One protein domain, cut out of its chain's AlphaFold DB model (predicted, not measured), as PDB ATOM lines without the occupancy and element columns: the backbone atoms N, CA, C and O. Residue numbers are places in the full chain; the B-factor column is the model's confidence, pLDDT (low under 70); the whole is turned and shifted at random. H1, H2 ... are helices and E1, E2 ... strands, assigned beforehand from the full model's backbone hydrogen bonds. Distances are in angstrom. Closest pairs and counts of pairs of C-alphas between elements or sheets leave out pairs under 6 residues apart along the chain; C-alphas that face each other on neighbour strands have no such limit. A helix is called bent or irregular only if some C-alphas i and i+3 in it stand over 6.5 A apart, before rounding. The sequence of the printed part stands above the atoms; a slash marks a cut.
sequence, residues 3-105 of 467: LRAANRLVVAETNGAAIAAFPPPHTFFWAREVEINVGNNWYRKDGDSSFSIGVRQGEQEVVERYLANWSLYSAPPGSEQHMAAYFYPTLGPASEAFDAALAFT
ATOM      1  N   LEU A   3     102.199  57.671  83.248       89.69
ATOM      2  CA  LEU A   3     102.998  57.823  82.040       89.69
ATOM      3  C   LEU A   3     104.113  58.838  82.305       89.69
ATOM      4  O   LEU A   3     103.852  59.927  82.815       89.69
ATOM      5  N   ARG A   4     105.350  58.474  81.954       88.12
ATOM      6  CA  ARG A   4     106.514  59.371  81.944       88.12
ATOM      7  C   ARG A   4     106.795  59.767  80.500       88.12
ATOM      8  O   ARG A   4     107.439  59.016  79.775       88.12
ATOM      9  N   ALA A   5     106.232  60.895  80.084       85.81
ATOM     10  CA  ALA A   5     106.415  61.467  78.756       85.81
ATOM     11  C   ALA A   5     107.271  62.733  78.867       85.81
ATOM     12  O   ALA A   5     106.959  63.582  79.702       85.81
ATOM     13  N   ALA A   6     108.306  62.862  78.031       78.06
ATOM     14  CA  ALA A   6     109.243  63.991  78.063       78.06
ATOM     15  C   ALA A   6     108.543  65.358  77.924       78.06
ATOM     16  O   ALA A   6     108.906  66.300  78.612       78.06
ATOM     17  N   ASN A   7     107.479  65.434  77.115       86.00
ATOM     18  CA  ASN A   7     106.734  66.674  76.852       86.00
ATOM     19  C   ASN A   7     105.441  66.817  77.666       86.00
ATOM     20  O   ASN A   7     104.591  67.646  77.350       86.00
ATOM     21  N   ARG A   8     105.248  65.980  78.697       91.88
ATOM     22  CA  ARG A   8     104.100  66.074  79.624       91.88
ATOM     23  C   ARG A   8     102.735  66.001  78.915       91.88
ATOM     24  O   ARG A   8     101.745  66.592  79.348       91.88
ATOM     25  N   LEU A   9     102.675  65.229  77.835       93.88
ATOM     26  CA  LEU A   9     101.582  65.164  76.868       93.88
ATOM     27  C   LEU A   9     101.143  63.710  76.675       93.88
ATOM     28  O   LEU A   9     101.970  62.805  76.550       93.88
ATOM     29  N   VAL A  10      99.831  63.481  76.636       95.56
ATOM     30  CA  VAL A  10      99.230  62.194  76.258       95.56
ATOM     31  C   VAL A  10      98.173  62.418  75.184       95.56
ATOM     32  O   VAL A  10      97.359  63.331  75.298       95.56
ATOM     33  N   VAL A  11      98.177  61.577  74.150       96.75
ATOM     34  CA  VAL A  11      97.221  61.647  73.040       96.75
ATOM     35  C   VAL A  11      96.384  60.379  72.991       96.75
ATOM     36  O   VAL A  11      96.905  59.269  73.102       96.75
ATOM     37  N   ALA A  12      95.082  60.554  72.809       95.81
ATOM     38  CA  ALA A  12      94.147  59.486  72.506       95.81
ATOM     39  C   ALA A  12      93.614  59.660  71.088       95.81
ATOM     40  O   ALA A  12      93.116  60.729  70.753       95.81
ATOM     41  N   GLU A  13      93.673  58.605  70.281       95.75
ATOM     42  CA  GLU A  13      93.118  58.575  68.928       95.75
ATOM     43  C   GLU A  13      92.004  57.533  68.847       95.75
ATOM     44  O   GLU A  13      92.160  56.395  69.295       95.75
ATOM     45  N   THR A  14      90.864  57.922  68.274       91.50
ATOM     46  CA  THR A  14      89.741  57.024  67.995       91.50
ATOM     47  C   THR A  14      89.048  57.457  66.706       91.50
ATOM     48  O   THR A  14      88.800  58.644  66.516       91.50
ATOM     49  N   ASN A  15      88.660  56.508  65.848       89.94
ATOM     50  CA  ASN A  15      87.761  56.751  64.708       89.94
ATOM     51  C   ASN A  15      88.149  57.946  63.803       89.94
ATOM     52  O   ASN A  15      87.272  58.678  63.348       89.94
ATOM     53  N   GLY A  16      89.445  58.146  63.539       90.81
ATOM     54  CA  GLY A  16      89.934  59.235  62.678       90.81
ATOM     55  C   GLY A  16      89.942  60.625  63.327       90.81
ATOM     56  O   GLY A  16      90.016  61.622  62.615       90.81
ATOM     57  N   ALA A  17      89.844  60.695  64.655       96.56
ATOM     58  CA  ALA A  17      90.018  61.908  65.443       96.56
ATOM     59  C   ALA A  17      90.955  61.640  66.626       96.56
ATOM     60  O   ALA A  17      91.023  60.515  67.132       96.56
ATOM     61  N   ALA A  18      91.622  62.682  67.112       97.75
ATOM     62  CA  ALA A  18      92.515  62.587  68.255       97.75
ATOM     63  C   ALA A  18      92.323  63.746  69.236       97.75
ATOM     64  O   ALA A  18      91.890  64.835  68.862       97.75
ATOM     65  N   ILE A  19      92.649  63.515  70.504       97.44
ATOM     66  CA  ILE A  19      92.642  64.525  71.560       97.44
ATOM     67  C   ILE A  19      93.921  64.419  72.386       97.44
ATOM     68  O   ILE A  19      94.261  63.347  72.891       97.44
ATOM     69  N   ALA A  20      94.626  65.538  72.519       97.50
ATOM     70  CA  ALA A  20      95.774  65.673  73.405       97.50
ATOM     71  C   ALA A  20      95.335  66.220  74.768       97.50
ATOM     72  O   ALA A  20      94.471  67.093  74.823       97.50
ATOM     73  N   ALA A  21      95.944  65.741  75.852       97.19
ATOM     74  CA  ALA A  21      95.821  66.306  77.193       97.19
ATOM     75  C   ALA A  21      97.208  66.677  77.736       97.19
ATOM     76  O   ALA A  21      98.114  65.837  77.747       97.19
ATOM     77  N   PHE A  22      97.363  67.921  78.191       96.12
ATOM     78  CA  PHE A  22      98.640  68.474  78.652       96.12
ATOM     79  C   PHE A  22      98.430  69.588  79.696       96.12
ATOM     80  O   PHE A  22      97.352  70.193  79.756       96.12
ATOM     81  N   PRO A  23      99.410  69.827  80.583       94.50
ATOM     82  CA  PRO A  23      99.303  70.849  81.613       94.50
ATOM     83  C   PRO A  23      99.808  72.216  81.116       94.50
ATOM     84  O   PRO A  23     100.509  72.280  80.106       94.50
ATOM     85  N   PRO A  24      99.527  73.313  81.845       93.38
ATOM     86  CA  PRO A  24     100.356  74.514  81.769       93.38
ATOM     87  C   PRO A  24     101.847  74.163  81.943       93.38
ATOM     88  O   PRO A  24     102.166  73.360  82.824       93.38
ATOM     89  N   PRO A  25     102.773  74.753  81.167       92.62
ATOM     90  CA  PRO A  25     104.179  74.352  81.199       92.62
ATOM     91  C   PRO A  25     104.883  74.687  82.515       92.62
ATOM     92  O   PRO A  25     105.722  73.907  82.945       92.62
ATOM     93  N   HIS A  26     104.519  75.786  83.184       91.62
ATOM     94  CA  HIS A  26     105.240  76.256  84.376       91.62
ATOM     95  C   HIS A  26     104.389  76.238  85.647       91.62
ATOM     96  O   HIS A  26     104.834  75.752  86.684       91.62
ATOM     97  N   THR A  27     103.143  76.721  85.586       90.50
ATOM     98  CA  THR A  27     102.260  76.818  86.765       90.50
ATOM     99  C   THR A  27     101.763  75.461  87.266       90.50
ATOM    100  O   THR A  27     101.312  75.366  88.405       90.50
ATOM    101  N   PHE A  28     101.896  74.395  86.466       89.88
ATOM    102  CA  PHE A  28     101.595  73.011  86.858       89.88
ATOM    103  C   PHE A  28     102.676  72.341  87.717       89.88
ATOM    104  O   PHE A  28     102.417  71.306  88.343       89.88
ATOM    105  N   PHE A  29     103.857  72.957  87.791       87.25
ATOM    106  CA  PHE A  29     104.966  72.504  88.615       87.25
ATOM    107  C   PHE A  29     105.145  73.414  89.823       87.25
ATOM    108  O   PHE A  29     105.073  74.638  89.731       87.25
ATOM    109  N   TRP A  30     105.429  72.809  90.969       85.38
ATOM    110  CA  TRP A  30     105.862  73.525  92.161       85.38
ATOM    111  C   TRP A  30     107.385  73.554  92.239       85.38
ATOM    112  O   TRP A  30     108.093  72.868  91.497       85.38
ATOM    113  N   ALA A  31     107.898  74.358  93.165       85.62
ATOM    114  CA  ALA A  31     109.321  74.412  93.454       85.62
ATOM    115  C   ALA A  31     109.878  73.025  93.822       85.62
ATOM    116  O   ALA A  31     109.481  72.433  94.824       85.62
ATOM    117  N   ARG A  32     110.860  72.557  93.049       88.12
ATOM    118  CA  ARG A  32     111.659  71.354  93.323       88.12
ATOM    119  C   ARG A  32     113.150  71.683  93.352       88.12
ATOM    120  O   ARG A  32     113.543  72.786  92.976       88.12
ATOM    121  N   GLU A  33     113.962  70.735  93.816       89.44
ATOM    122  CA  GLU A  33     115.434  70.823  93.760       89.44
ATOM    123  C   GLU A  33     116.007  70.118  92.519       89.44
ATOM    124  O   GLU A  33     117.131  70.394  92.126       89.44
ATOM    125  N   VAL A  34     115.249  69.223  91.878       91.94
ATOM    126  CA  VAL A  34     115.651  68.500  90.659       91.94
ATOM    127  C   VAL A  34     114.503  68.475  89.658       91.94
ATOM    128  O   VAL A  34     113.335  68.570  90.035       91.94
ATOM    129  N   GLU A  35     114.836  68.308  88.384       91.19
ATOM    130  CA  GLU A  35     113.883  68.413  87.268       91.19
ATOM    131  C   GLU A  35     113.465  67.045  86.725       91.19
ATOM    132  O   GLU A  35     112.800  66.955  85.700       91.19
ATOM    133  N   ILE A  36     113.798  65.967  87.437       92.56
ATOM    134  CA  ILE A  36     113.511  64.600  86.998       92.56
ATOM    135  C   ILE A  36     112.011  64.419  86.768       92.56
ATOM    136  O   ILE A  36     111.201  64.676  87.668       92.56
ATOM    137  N   ASN A  37     111.651  63.903  85.595       91.56
ATOM    138  CA  ASN A  37     110.272  63.615  85.232       91.56
ATOM    139  C   ASN A  37     109.691  62.472  86.086       91.56
ATOM    140  O   ASN A  37     110.063  61.298  85.974       91.56
ATOM    141  N   VAL A  38     108.728  62.820  86.938       90.38
ATOM    142  CA  VAL A  38     108.058  61.895  87.871       90.38
ATOM    143  C   VAL A  38     106.770  61.275  87.312       90.38
ATOM    144  O   VAL A  38     106.106  60.488  87.992       90.38
ATOM    145  N   GLY A  39     106.424  61.579  86.061       90.81
ATOM    146  CA  GLY A  39     105.234  61.082  85.382       90.81
ATOM    147  C   GLY A  39     104.011  61.967  85.596       90.81
ATOM    148  O   GLY A  39     103.187  61.708  86.482       90.81
ATOM    149  N   ASN A  40     103.893  62.974  84.730       90.69
ATOM    150  CA  ASN A  40     102.885  64.034  84.802       90.69
ATOM    151  C   ASN A  40     101.596  63.734  84.013       90.69
ATOM    152  O   ASN A  40     100.692  64.565  83.920       90.69
ATOM    153  N   ASN A  41     101.477  62.527  83.454       92.94
ATOM    154  CA  ASN A  41     100.301  62.082  82.710       92.94
ATOM    155  C   ASN A  41      99.827  60.717  83.208       92.94
ATOM    156  O   ASN A  41     100.557  59.963  83.862       92.94
ATOM    157  N   TRP A  42      98.584  60.375  82.890       94.50
ATOM    158  CA  TRP A  42      98.029  59.068  83.206       94.50
ATOM    159  C   TRP A  42      97.106  58.557  82.110       94.50
ATOM    160  O   TRP A  42      96.521  59.310  81.335       94.50
ATOM    161  N   TYR A  43      96.978  57.236  82.095       93.75
ATOM    162  CA  TYR A  43      96.022  56.497  81.287       93.75
ATOM    163  C   TYR A  43      95.379  55.403  82.141       93.75
ATOM    164  O   TYR A  43      96.060  54.738  82.932       93.75
ATOM    165  N   ARG A  44      94.078  55.171  81.979       95.06
ATOM    166  CA  ARG A  44      93.359  54.065  82.622       95.06
ATOM    167  C   ARG A  44      92.385  53.443  81.631       95.06
ATOM    168  O   ARG A  44      91.546  54.144  81.082       95.06
ATOM    169  N   LYS A  45      92.453  52.122  81.446       94.81
ATOM    170  CA  LYS A  45      91.379  51.364  80.791       94.81
ATOM    171  C   LYS A  45      90.205  51.267  81.771       94.81
ATOM    172  O   LYS A  45      90.381  50.725  82.860       94.81
ATOM    173  N   ASP A  46      89.048  51.802  81.395       94.88
ATOM    174  CA  ASP A  46      87.844  51.829  82.240       94.88
ATOM    175  C   ASP A  46      86.913  50.640  81.955       94.88
ATOM    176  O   ASP A  46      86.155  50.217  82.822       94.88
ATOM    177  N   GLY A  47      86.993  50.086  80.743       94.06
ATOM    178  CA  GLY A  47      86.220  48.941  80.271       94.06
ATOM    179  C   GLY A  47      86.729  48.471  78.908       94.06
ATOM    180  O   GLY A  47      87.754  48.948  78.425       94.06
ATOM    181  N   ASP A  48      86.034  47.534  78.262       92.31
ATOM    182  CA  ASP A  48      86.478  46.996  76.965       92.31
ATOM    183  C   ASP A  48      86.375  47.987  75.804       92.31
ATOM    184  O   ASP A  48      87.125  47.869  74.838       92.31
ATOM    185  N   SER A  49      85.506  48.988  75.924       92.31
ATOM    186  CA  SER A  49      85.286  50.029  74.916       92.31
ATOM    187  C   SER A  49      85.529  51.448  75.437       92.31
ATOM    188  O   SER A  49      85.177  52.412  74.760       92.31
ATOM    189  N   SER A  50      86.110  51.599  76.631       93.88
ATOM    190  CA  SER A  50      86.322  52.907  77.253       93.88
ATOM    191  C   SER A  50      87.645  52.993  78.000       93.88
ATOM    192  O   SER A  50      88.101  52.047  78.651       93.88
ATOM    193  N   PHE A  51      88.244  54.172  77.944       94.44
ATOM    194  CA  PHE A  51      89.447  54.524  78.674       94.44
ATOM    195  C   PHE A  51      89.437  56.019  78.993       94.44
ATOM    196  O   PHE A  51      88.716  56.794  78.367       94.44
ATOM    197  N   SER A  52      90.283  56.408  79.938       94.81
ATOM    198  CA  SER A  52      90.501  57.790  80.335       94.81
ATOM    199  C   SER A  52      91.983  58.140  80.219       94.81
ATOM    200  O   SER A  52      92.851  57.305  80.500       94.81
ATOM    201  N   ILE A  53      92.262  59.380  79.825       95.50
ATOM    202  CA  ILE A  53      93.596  59.987  79.814       95.50
ATOM    203  C   ILE A  53      93.556  61.322  80.554       95.50
ATOM    204  O   ILE A  53      92.494  61.933  80.679       95.50
ATOM    205  N   GLY A  54      94.710  61.802  80.999       95.19
ATOM    206  CA  GLY A  54      94.812  63.157  81.517       95.19
ATOM    207  C   GLY A  54      96.185  63.499  82.063       95.19
ATOM    208  O   GLY A  54      97.156  62.749  81.914       95.19
ATOM    209  N   VAL A  55      96.235  64.646  82.732       94.69
ATOM    210  CA  VAL A  55      97.393  65.110  83.496       94.69
ATOM    211  C   VAL A  55      97.260  64.701  84.956       94.69
ATOM    212  O   VAL A  55      96.156  64.497  85.468       94.69
ATOM    213  N   ARG A  56      98.395  64.549  85.628       91.69
ATOM    214  CA  ARG A  56      98.472  64.354  87.075       91.69
ATOM    215  C   ARG A  56      99.756  64.951  87.602       91.69
ATOM    216  O   ARG A  56     100.745  65.036  86.890       91.69
ATOM    217  N   GLN A  57      99.745  65.286  88.872       88.19
ATOM    218  CA  GLN A  57     100.951  65.636  89.595       88.19
ATOM    219  C   GLN A  57     101.582  64.356  90.155       88.19
ATOM    220  O   GLN A  57     100.875  63.389  90.467       88.19
ATOM    221  N   GLY A  58     102.913  64.308  90.218       85.56
ATOM    222  CA  GLY A  58     103.616  63.173  90.816       85.56
ATOM    223  C   GLY A  58     103.264  63.007  92.299       85.56
ATOM    224  O   GLY A  58     102.986  63.976  93.000       85.56
ATOM    225  N   GLU A  59     103.285  61.768  92.786       83.69
ATOM    226  CA  GLU A  59     102.926  61.465  94.181       83.69
ATOM    227  C   GLU A  59     104.039  61.808  95.175       83.69
ATOM    228  O   GLU A  59     103.748  62.148  96.317       83.69
ATOM    229  N   GLN A  60     105.299  61.730  94.744       87.56
ATOM    230  CA  GLN A  60     106.471  61.980  95.579       87.56
ATOM    231  C   GLN A  60     107.704  62.281  94.723       87.56
ATOM    232  O   GLN A  60     107.749  61.939  93.537       87.56
ATOM    233  N   GLU A  61     108.722  62.855  95.362       90.25
ATOM    234  CA  GLU A  61     110.060  62.995  94.790       90.25
ATOM    235  C   GLU A  61     110.708  61.617  94.582       90.25
ATOM    236  O   GLU A  61     110.364  60.633  95.245       90.25
ATOM    237  N   VAL A  62     111.654  61.536  93.650       89.69
ATOM    238  CA  VAL A  62     112.359  60.293  93.299       89.69
ATOM    239  C   VAL A  62     113.803  60.263  93.787       89.69
ATOM    240  O   VAL A  62     114.417  59.199  93.812       89.69
ATOM    241  N   VAL A  63     114.339  61.407  94.216       92.38
ATOM    242  CA  VAL A  63     115.659  61.509  94.845       92.38
ATOM    243  C   VAL A  63     115.496  61.516  96.359       92.38
ATOM    244  O   VAL A  63     114.904  62.436  96.919       92.38
ATOM    245  N   GLU A  64     116.073  60.514  97.029       92.81
ATOM    246  CA  GLU A  64     115.945  60.307  98.480       92.81
ATOM    247  C   GLU A  64     116.268  61.570  99.294       92.81
ATOM    248  O   GLU A  64     115.508  61.957 100.181       92.81
ATOM    249  N   ARG A  65     117.345  62.275  98.923       92.00
ATOM    250  CA  ARG A  65     117.777  63.532  99.556       92.00
ATOM    251  C   ARG A  65     116.691  64.616  99.571       92.00
ATOM    252  O   ARG A  65     116.692  65.453 100.468       92.00
ATOM    253  N   TYR A  66     115.796  64.620  98.585       90.25
ATOM    254  CA  TYR A  66     114.822  65.686  98.357       90.25
ATOM    255  C   TYR A  66     113.376  65.259  98.645       90.25
ATOM    256  O   TYR A  66     112.461  66.037  98.400       90.25
ATOM    257  N   LEU A  67     113.146  64.073  99.227       88.00
ATOM    258  CA  LEU A  67     111.798  63.589  99.569       88.00
ATOM    259  C   LEU A  67     111.000  64.577 100.431       88.00
ATOM    260  O   LEU A  67     109.815  64.790 100.190       88.00
ATOM    261  N   ALA A  68     111.653  65.221 101.401       84.50
ATOM    262  CA  ALA A  68     111.021  66.220 102.265       84.50
ATOM    263  C   ALA A  68     110.698  67.543 101.542       84.50
ATOM    264  O   ALA A  68     109.880  68.322 102.031       84.50
ATOM    265  N   ASN A  69     111.306  67.785 100.377       78.88
ATOM    266  CA  ASN A  69     111.109  68.988  99.569       78.88
ATOM    267  C   ASN A  69     109.972  68.820  98.549       78.88
ATOM    268  O   ASN A  69     109.790  69.679  97.690       78.88
ATOM    269  N   TRP A  70     109.185  67.740  98.640       83.38
ATOM    270  CA  TRP A  70     107.972  67.550  97.845       83.38
ATOM    271  C   TRP A  70     106.833  68.453  98.345       83.38
ATOM    272  O   TRP A  70     105.796  67.993  98.827       83.38
ATOM    273  N   SER A  71     107.058  69.764  98.303       67.31
ATOM    274  CA  SER A  71     106.110  70.761  98.783       67.31
ATOM    275  C   SER A  71     105.058  71.034  97.717       67.31
ATOM    276  O   SER A  71     105.358  71.660  96.708       67.31
ATOM    277  N   LEU A  72     103.826  70.589  97.960       75.19
ATOM    278  CA  LEU A  72     102.673  70.914  97.121       75.19
ATOM    279  C   LEU A  72     102.362  72.422  97.152       75.19
ATOM    280  O   LEU A  72     102.929  73.193  97.929       75.19
ATOM    281  N   TYR A  73     101.418  72.834  96.315       85.75
ATOM    282  CA  TYR A  73     100.948  74.211  96.238       85.75
ATOM    283  C   TYR A  73     100.458  74.778  97.565       85.75
ATOM    284  O   TYR A  73      99.830  74.098  98.378       85.75
ATOM    285  N   SER A  74     100.670  76.080  97.727       86.38
ATOM    286  CA  SER A  74      99.932  76.891  98.691       86.38
ATOM    287  C   SER A  74      98.640  77.428  98.067       86.38
ATOM    288  O   SER A  74      98.523  77.537  96.853       86.38
ATOM    289  N   ALA A  75      97.660  77.764  98.900       88.56
ATOM    290  CA  ALA A  75      96.542  78.640  98.553       88.56
ATOM    291  C   ALA A  75      95.873  79.101  99.858       88.56
ATOM    292  O   ALA A  75      95.599  78.258 100.722       88.56
ATOM    293  N   PRO A  76      95.601  80.402 100.063       90.38
ATOM    294  CA  PRO A  76      94.866  80.863 101.235       90.38
ATOM    295  C   PRO A  76      93.473  80.212 101.330       90.38
ATOM    296  O   PRO A  76      92.792  80.077 100.308       90.38
ATOM    297  N   PRO A  77      92.990  79.850 102.532       92.94
ATOM    298  CA  PRO A  77      91.631  79.345 102.701       92.94
ATOM    299  C   PRO A  77      90.583  80.309 102.128       92.94
ATOM    300  O   PRO A  77      90.616  81.506 102.406       92.94
ATOM    301  N   GLY A  78      89.643  79.778 101.344       93.81
ATOM    302  CA  GLY A  78      88.569  80.560 100.719       93.81
ATOM    303  C   GLY A  78      88.963  81.321  99.449       93.81
ATOM    304  O   GLY A  78      88.120  82.028  98.904       93.81
ATOM    305  N   SER A  79      90.204  81.185  98.969       94.19
ATOM    306  CA  SER A  79      90.607  81.707  97.659       94.19
ATOM    307  C   SER A  79      90.143  80.803  96.510       94.19
ATOM    308  O   SER A  79      89.978  79.593  96.679       94.19
ATOM    309  N   GLU A  80      89.926  81.404  95.340       93.38
ATOM    310  CA  GLU A  80      89.804  80.668  94.083       93.38
ATOM    311  C   GLU A  80      91.149  80.009  93.750       93.38
ATOM    312  O   GLU A  80      92.199  80.624  93.930       93.38
ATOM    313  N   GLN A  81      91.112  78.747  93.314       91.75
ATOM    314  CA  GLN A  81      92.304  77.976  92.960       91.75
ATOM    315  C   GLN A  81      92.323  77.700  91.457       91.75
ATOM    316  O   GLN A  81      91.459  76.998  90.928       91.75
ATOM    317  N   HIS A  82      93.337  78.220  90.780       89.69
ATOM    318  CA  HIS A  82      93.581  78.073  89.355       89.69
ATOM    319  C   HIS A  82      94.300  76.745  89.068       89.69
ATOM    320  O   HIS A  82      95.524  76.667  89.042       89.69
ATOM    321  N   MET A  83      93.529  75.677  88.846       89.25
ATOM    322  CA  MET A  83      94.035  74.339  88.497       89.25
ATOM    323  C   MET A  83      93.798  74.039  87.012       89.25
ATOM    324  O   MET A  83      92.885  73.294  86.650       89.25
ATOM    325  N   ALA A  84      94.581  74.669  86.140       90.56
ATOM    326  CA  ALA A  84      94.391  74.552  84.698       90.56
ATOM    327  C   ALA A  84      94.869  73.197  84.137       90.56
ATOM    328  O   ALA A  84      95.886  72.641  84.552       90.56
ATOM    329  N   ALA A  85      94.137  72.697  83.142       93.94
ATOM    330  CA  ALA A  85      94.512  71.581  82.280       93.94
ATOM    331  C   ALA A  85      93.972  71.851  80.871       93.94
ATOM    332  O   ALA A  85      92.865  72.376  80.726       93.94
ATOM    333  N   TYR A  86      94.735  71.481  79.846       96.06
ATOM    334  CA  TYR A  86      94.387  71.739  78.454       96.06
ATOM    335  C   TYR A  86      94.036  70.447  77.723       96.06
ATOM    336  O   TYR A  86      94.663  69.404  77.922       96.06
ATOM    337  N   PHE A  87      93.027  70.544  76.857       96.38
ATOM    338  CA  PHE A  87      92.594  69.476  75.965       96.38
ATOM    339  C   PHE A  87      92.498  70.022  74.542       96.38
ATOM    340  O   PHE A  87      91.759  70.978  74.306       96.38
ATOM    341  N   TYR A  88      93.220  69.417  73.600       96.94
ATOM    342  CA  TYR A  88      93.275  69.879  72.212       96.94
ATOM    343  C   TYR A  88      92.730  68.804  71.260       96.94
ATOM    344  O   TYR A  88      93.421  67.815  70.999       96.94
ATOM    345  N   PRO A  89      91.478  68.938  70.784       96.94
ATOM    346  CA  PRO A  89      90.885  68.005  69.835       96.94
ATOM    347  C   PRO A  89      91.304  68.318  68.392       96.94
ATOM    348  O   PRO A  89      91.384  69.474  67.988       96.94
ATOM    349  N   THR A  90      91.487  67.274  67.588       97.00
ATOM    350  CA  THR A  90      91.794  67.347  66.154       97.00
ATOM    351  C   THR A  90      90.948  66.349  65.368       97.00
ATOM    352  O   THR A  90      90.604  65.270  65.859       97.00
ATOM    353  N   LEU A  91      90.613  66.709  64.128       95.81
ATOM    354  CA  LEU A  91      90.039  65.795  63.141       95.81
ATOM    355  C   LEU A  91      91.178  65.232  62.282       95.81
ATOM    356  O   LEU A  91      91.351  65.641  61.137       95.81
ATOM    357  N   GLY A  92      91.974  64.343  62.874       94.75
ATOM    358  CA  GLY A  92      93.187  63.792  62.279       94.75
ATOM    359  C   GLY A  92      93.813  62.688  63.143       94.75
ATOM    360  O   GLY A  92      93.239  62.307  64.172       94.75
ATOM    361  N   PRO A  93      94.963  62.136  62.719       96.44
ATOM    362  CA  PRO A  93      95.716  61.144  63.483       96.44
ATOM    363  C   PRO A  93      96.340  61.734  64.759       96.44
ATOM    364  O   PRO A  93      96.504  62.946  64.900       96.44
ATOM    365  N   ALA A  94      96.771  60.862  65.673       96.19
ATOM    366  CA  ALA A  94      97.407  61.220  66.939       96.19
ATOM    367  C   ALA A  94      98.606  62.161  66.780       96.19
ATOM    368  O   ALA A  94      98.820  63.014  67.637       96.19
ATOM    369  N   SER A  95      99.382  62.014  65.702       96.12
ATOM    370  CA  SER A  95     100.544  62.866  65.433       96.12
ATOM    371  C   SER A  95     100.157  64.334  65.259       96.12
ATOM    372  O   SER A  95     100.845  65.197  65.780       96.12
ATOM    373  N   GLU A  96      99.019  64.629  64.623       96.94
ATOM    374  CA  GLU A  96      98.561  66.015  64.459       96.94
ATOM    375  C   GLU A  96      98.140  66.634  65.797       96.94
ATOM    376  O   GLU A  96      98.491  67.777  66.084       96.94
ATOM    377  N   ALA A  97      97.437  65.881  66.654       97.31
ATOM    378  CA  ALA A  97      97.114  66.340  68.008       97.31
ATOM    379  C   ALA A  97      98.368  66.529  68.870       97.31
ATOM    380  O   ALA A  97      98.423  67.463  69.669       97.31
ATOM    381  N   PHE A  98      99.356  65.639  68.721       96.69
ATOM    382  CA  PHE A  98     100.637  65.724  69.414       96.69
ATOM    383  C   PHE A  98     101.377  67.005  69.021       96.69
ATOM    384  O   PHE A  98     101.682  67.814  69.896       96.69
ATOM    385  N   ASP A  99     101.591  67.225  67.723       97.00
ATOM    386  CA  ASP A  99     102.332  68.376  67.202       97.00
ATOM    387  C   ASP A  99     101.627  69.699  67.542       97.00
ATOM    388  O   ASP A  99     102.267  70.658  67.976       97.00
ATOM    389  N   ALA A 100     100.296  69.749  67.422       97.06
ATOM    390  CA  ALA A 100      99.521  70.947  67.737       97.06
ATOM    391  C   ALA A 100      99.531  71.295  69.236       97.06
ATOM    392  O   ALA A 100      99.590  72.471  69.593       97.06
ATOM    393  N   ALA A 101      99.493  70.294  70.122       97.25
ATOM    394  CA  ALA A 101      99.631  70.515  71.560       97.25
ATOM    395  C   ALA A 101     101.055  70.955  71.926       97.25
ATOM    396  O   ALA A 101     101.235  71.888  72.705       97.25
ATOM    397  N   LEU A 102     102.064  70.317  71.332       96.69
ATOM    398  CA  LEU A 102     103.472  70.603  71.587       96.69
ATOM    399  C   LEU A 102     103.897  71.998  71.089       96.69
ATOM    400  O   LEU A 102     104.777  72.635  71.672       96.69
ATOM    401  N   ALA A 103     103.227  72.527  70.062       97.50
ATOM    402  CA  ALA A 103     103.448  73.888  69.581       97.50
ATOM    403  C   ALA A 103     103.213  74.958  70.666       97.50
ATOM    404  O   ALA A 103     103.858  76.005  70.630       97.50
ATOM    405  N   PHE A 104     102.344  74.706  71.656       97.69
ATOM    406  CA  PHE A 104     102.074  75.667  72.731       97.69
ATOM    407  C   PHE A 104     103.291  75.961  73.619       97.69
ATOM    408  O   PHE A 104     103.360  77.039  74.200       97.69
ATOM    409  N   THR A 105     104.260  75.050  73.701       96.00
ATOM    410  CA  THR A 105     105.511  75.239  74.456       96.00
ATOM    411  C   THR A 105     106.715  75.423  73.534       96.00
ATOM    412  O   THR A 105     107.851  75.245  73.960       96.00
TER     413      THR A 105
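Overview. This is residues 3 to 105 of the 467 residues of an uncharacterized protein of Gemmatimonadetes bacterium (UniProt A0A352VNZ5). What is the main picture? A small sheet of three strands, E1, E2 and E5, has the helix H2 over one face, and the hairpin E3 and E4 partly faces its other face, with crossed strands. The short helix H1 lies far from H2, at the end of the domain away from the sheet E1 E2 E5, and a long loop runs from it back to E5, of which residues 75 to 80 stick out. What is it made of? The 103 printed residues hold, in order, E1, E2, E3, E4, H1, E5 and H2, with strand orders E1 - E2 - E5 and E3 - E4, both antiparallel; the class is mixed, with under half of the residues in named elements. How large is it? It is only just loose, close to compact, with a radius of gyration of the C-alphas of 15.6 A, and spans 45 by 33 by 30 A.

Along the chain. Where are the strands? E1 is residues 10 to 14, 13.6 A long, from C-alpha 10 at (99.230, 62.194, 76.258), and E2 is residues 17 to 22, 17.1 A. E3 is residues 41 to 45, E4 residues 51 to 55, each 14.1 A, and E5 residues 86 to 90, 13.3 A. Where are the helices? H1 is residues 64 to 69, 10.0 A, and is irregular, with C-alphas 65 and 68 at 7.8 A. H2 is residues 94 to 105, 17.9 A, ending at C-alpha 105 at (105.511, 75.239, 74.456).

Arrangement. How do the strands pair? The hairpin E1 and E2 is antiparallel at 164 degrees, with N 12 and O 19 at 2.9 A; E2 and E5 are antiparallel at 163 degrees, with N 20 and O 88 at 3.0 A. The hairpin E3 and E4 is antiparallel at 169 degrees, with N 42 and O 54 at 2.9 A, each of these pairs within hydrogen-bond range. How do the sheets meet? They form a sandwich, two sheets face to face, with best planes 29 degrees apart; the closest C-alphas of E2 and E4 are those of Ala 21 and Gly 54, 5.4 A. Where are the helices? H2 is on the sheet E1 E2 E5, making two layers, a helix on one face of a sheet, at a height over the sheet of 8.3 A; it lies over E2 and E5 and runs only just along the strands, at 29.9 degrees to E2 on the local plane. The closest C-alphas of H2 and E2 are those of Ala 18 and Ala 94, 5.2 A. H1 is not on that sheet and is apart from H2. How do their backbones run? Of the O i to N i+4 pairs, H2 has 6 of 8 within hydrogen-bond range and H1 0 of 2, with 2 of 3 O i to N i+3 pairs in H1.

Size, cuts and confidence. How far does it reach? The two C-alphas farthest apart, those of Asn 15 and Arg 65, are 46.5 A apart. Which links are long? E2 to E3 with 18 residues and H1 to E5 with 16 are long links, and residues 75 to 80 of the latter stand free. Is it cut or uncertain? The printed part has no cut, its mean pLDDT is 91.9, and residue 71 alone is under 70.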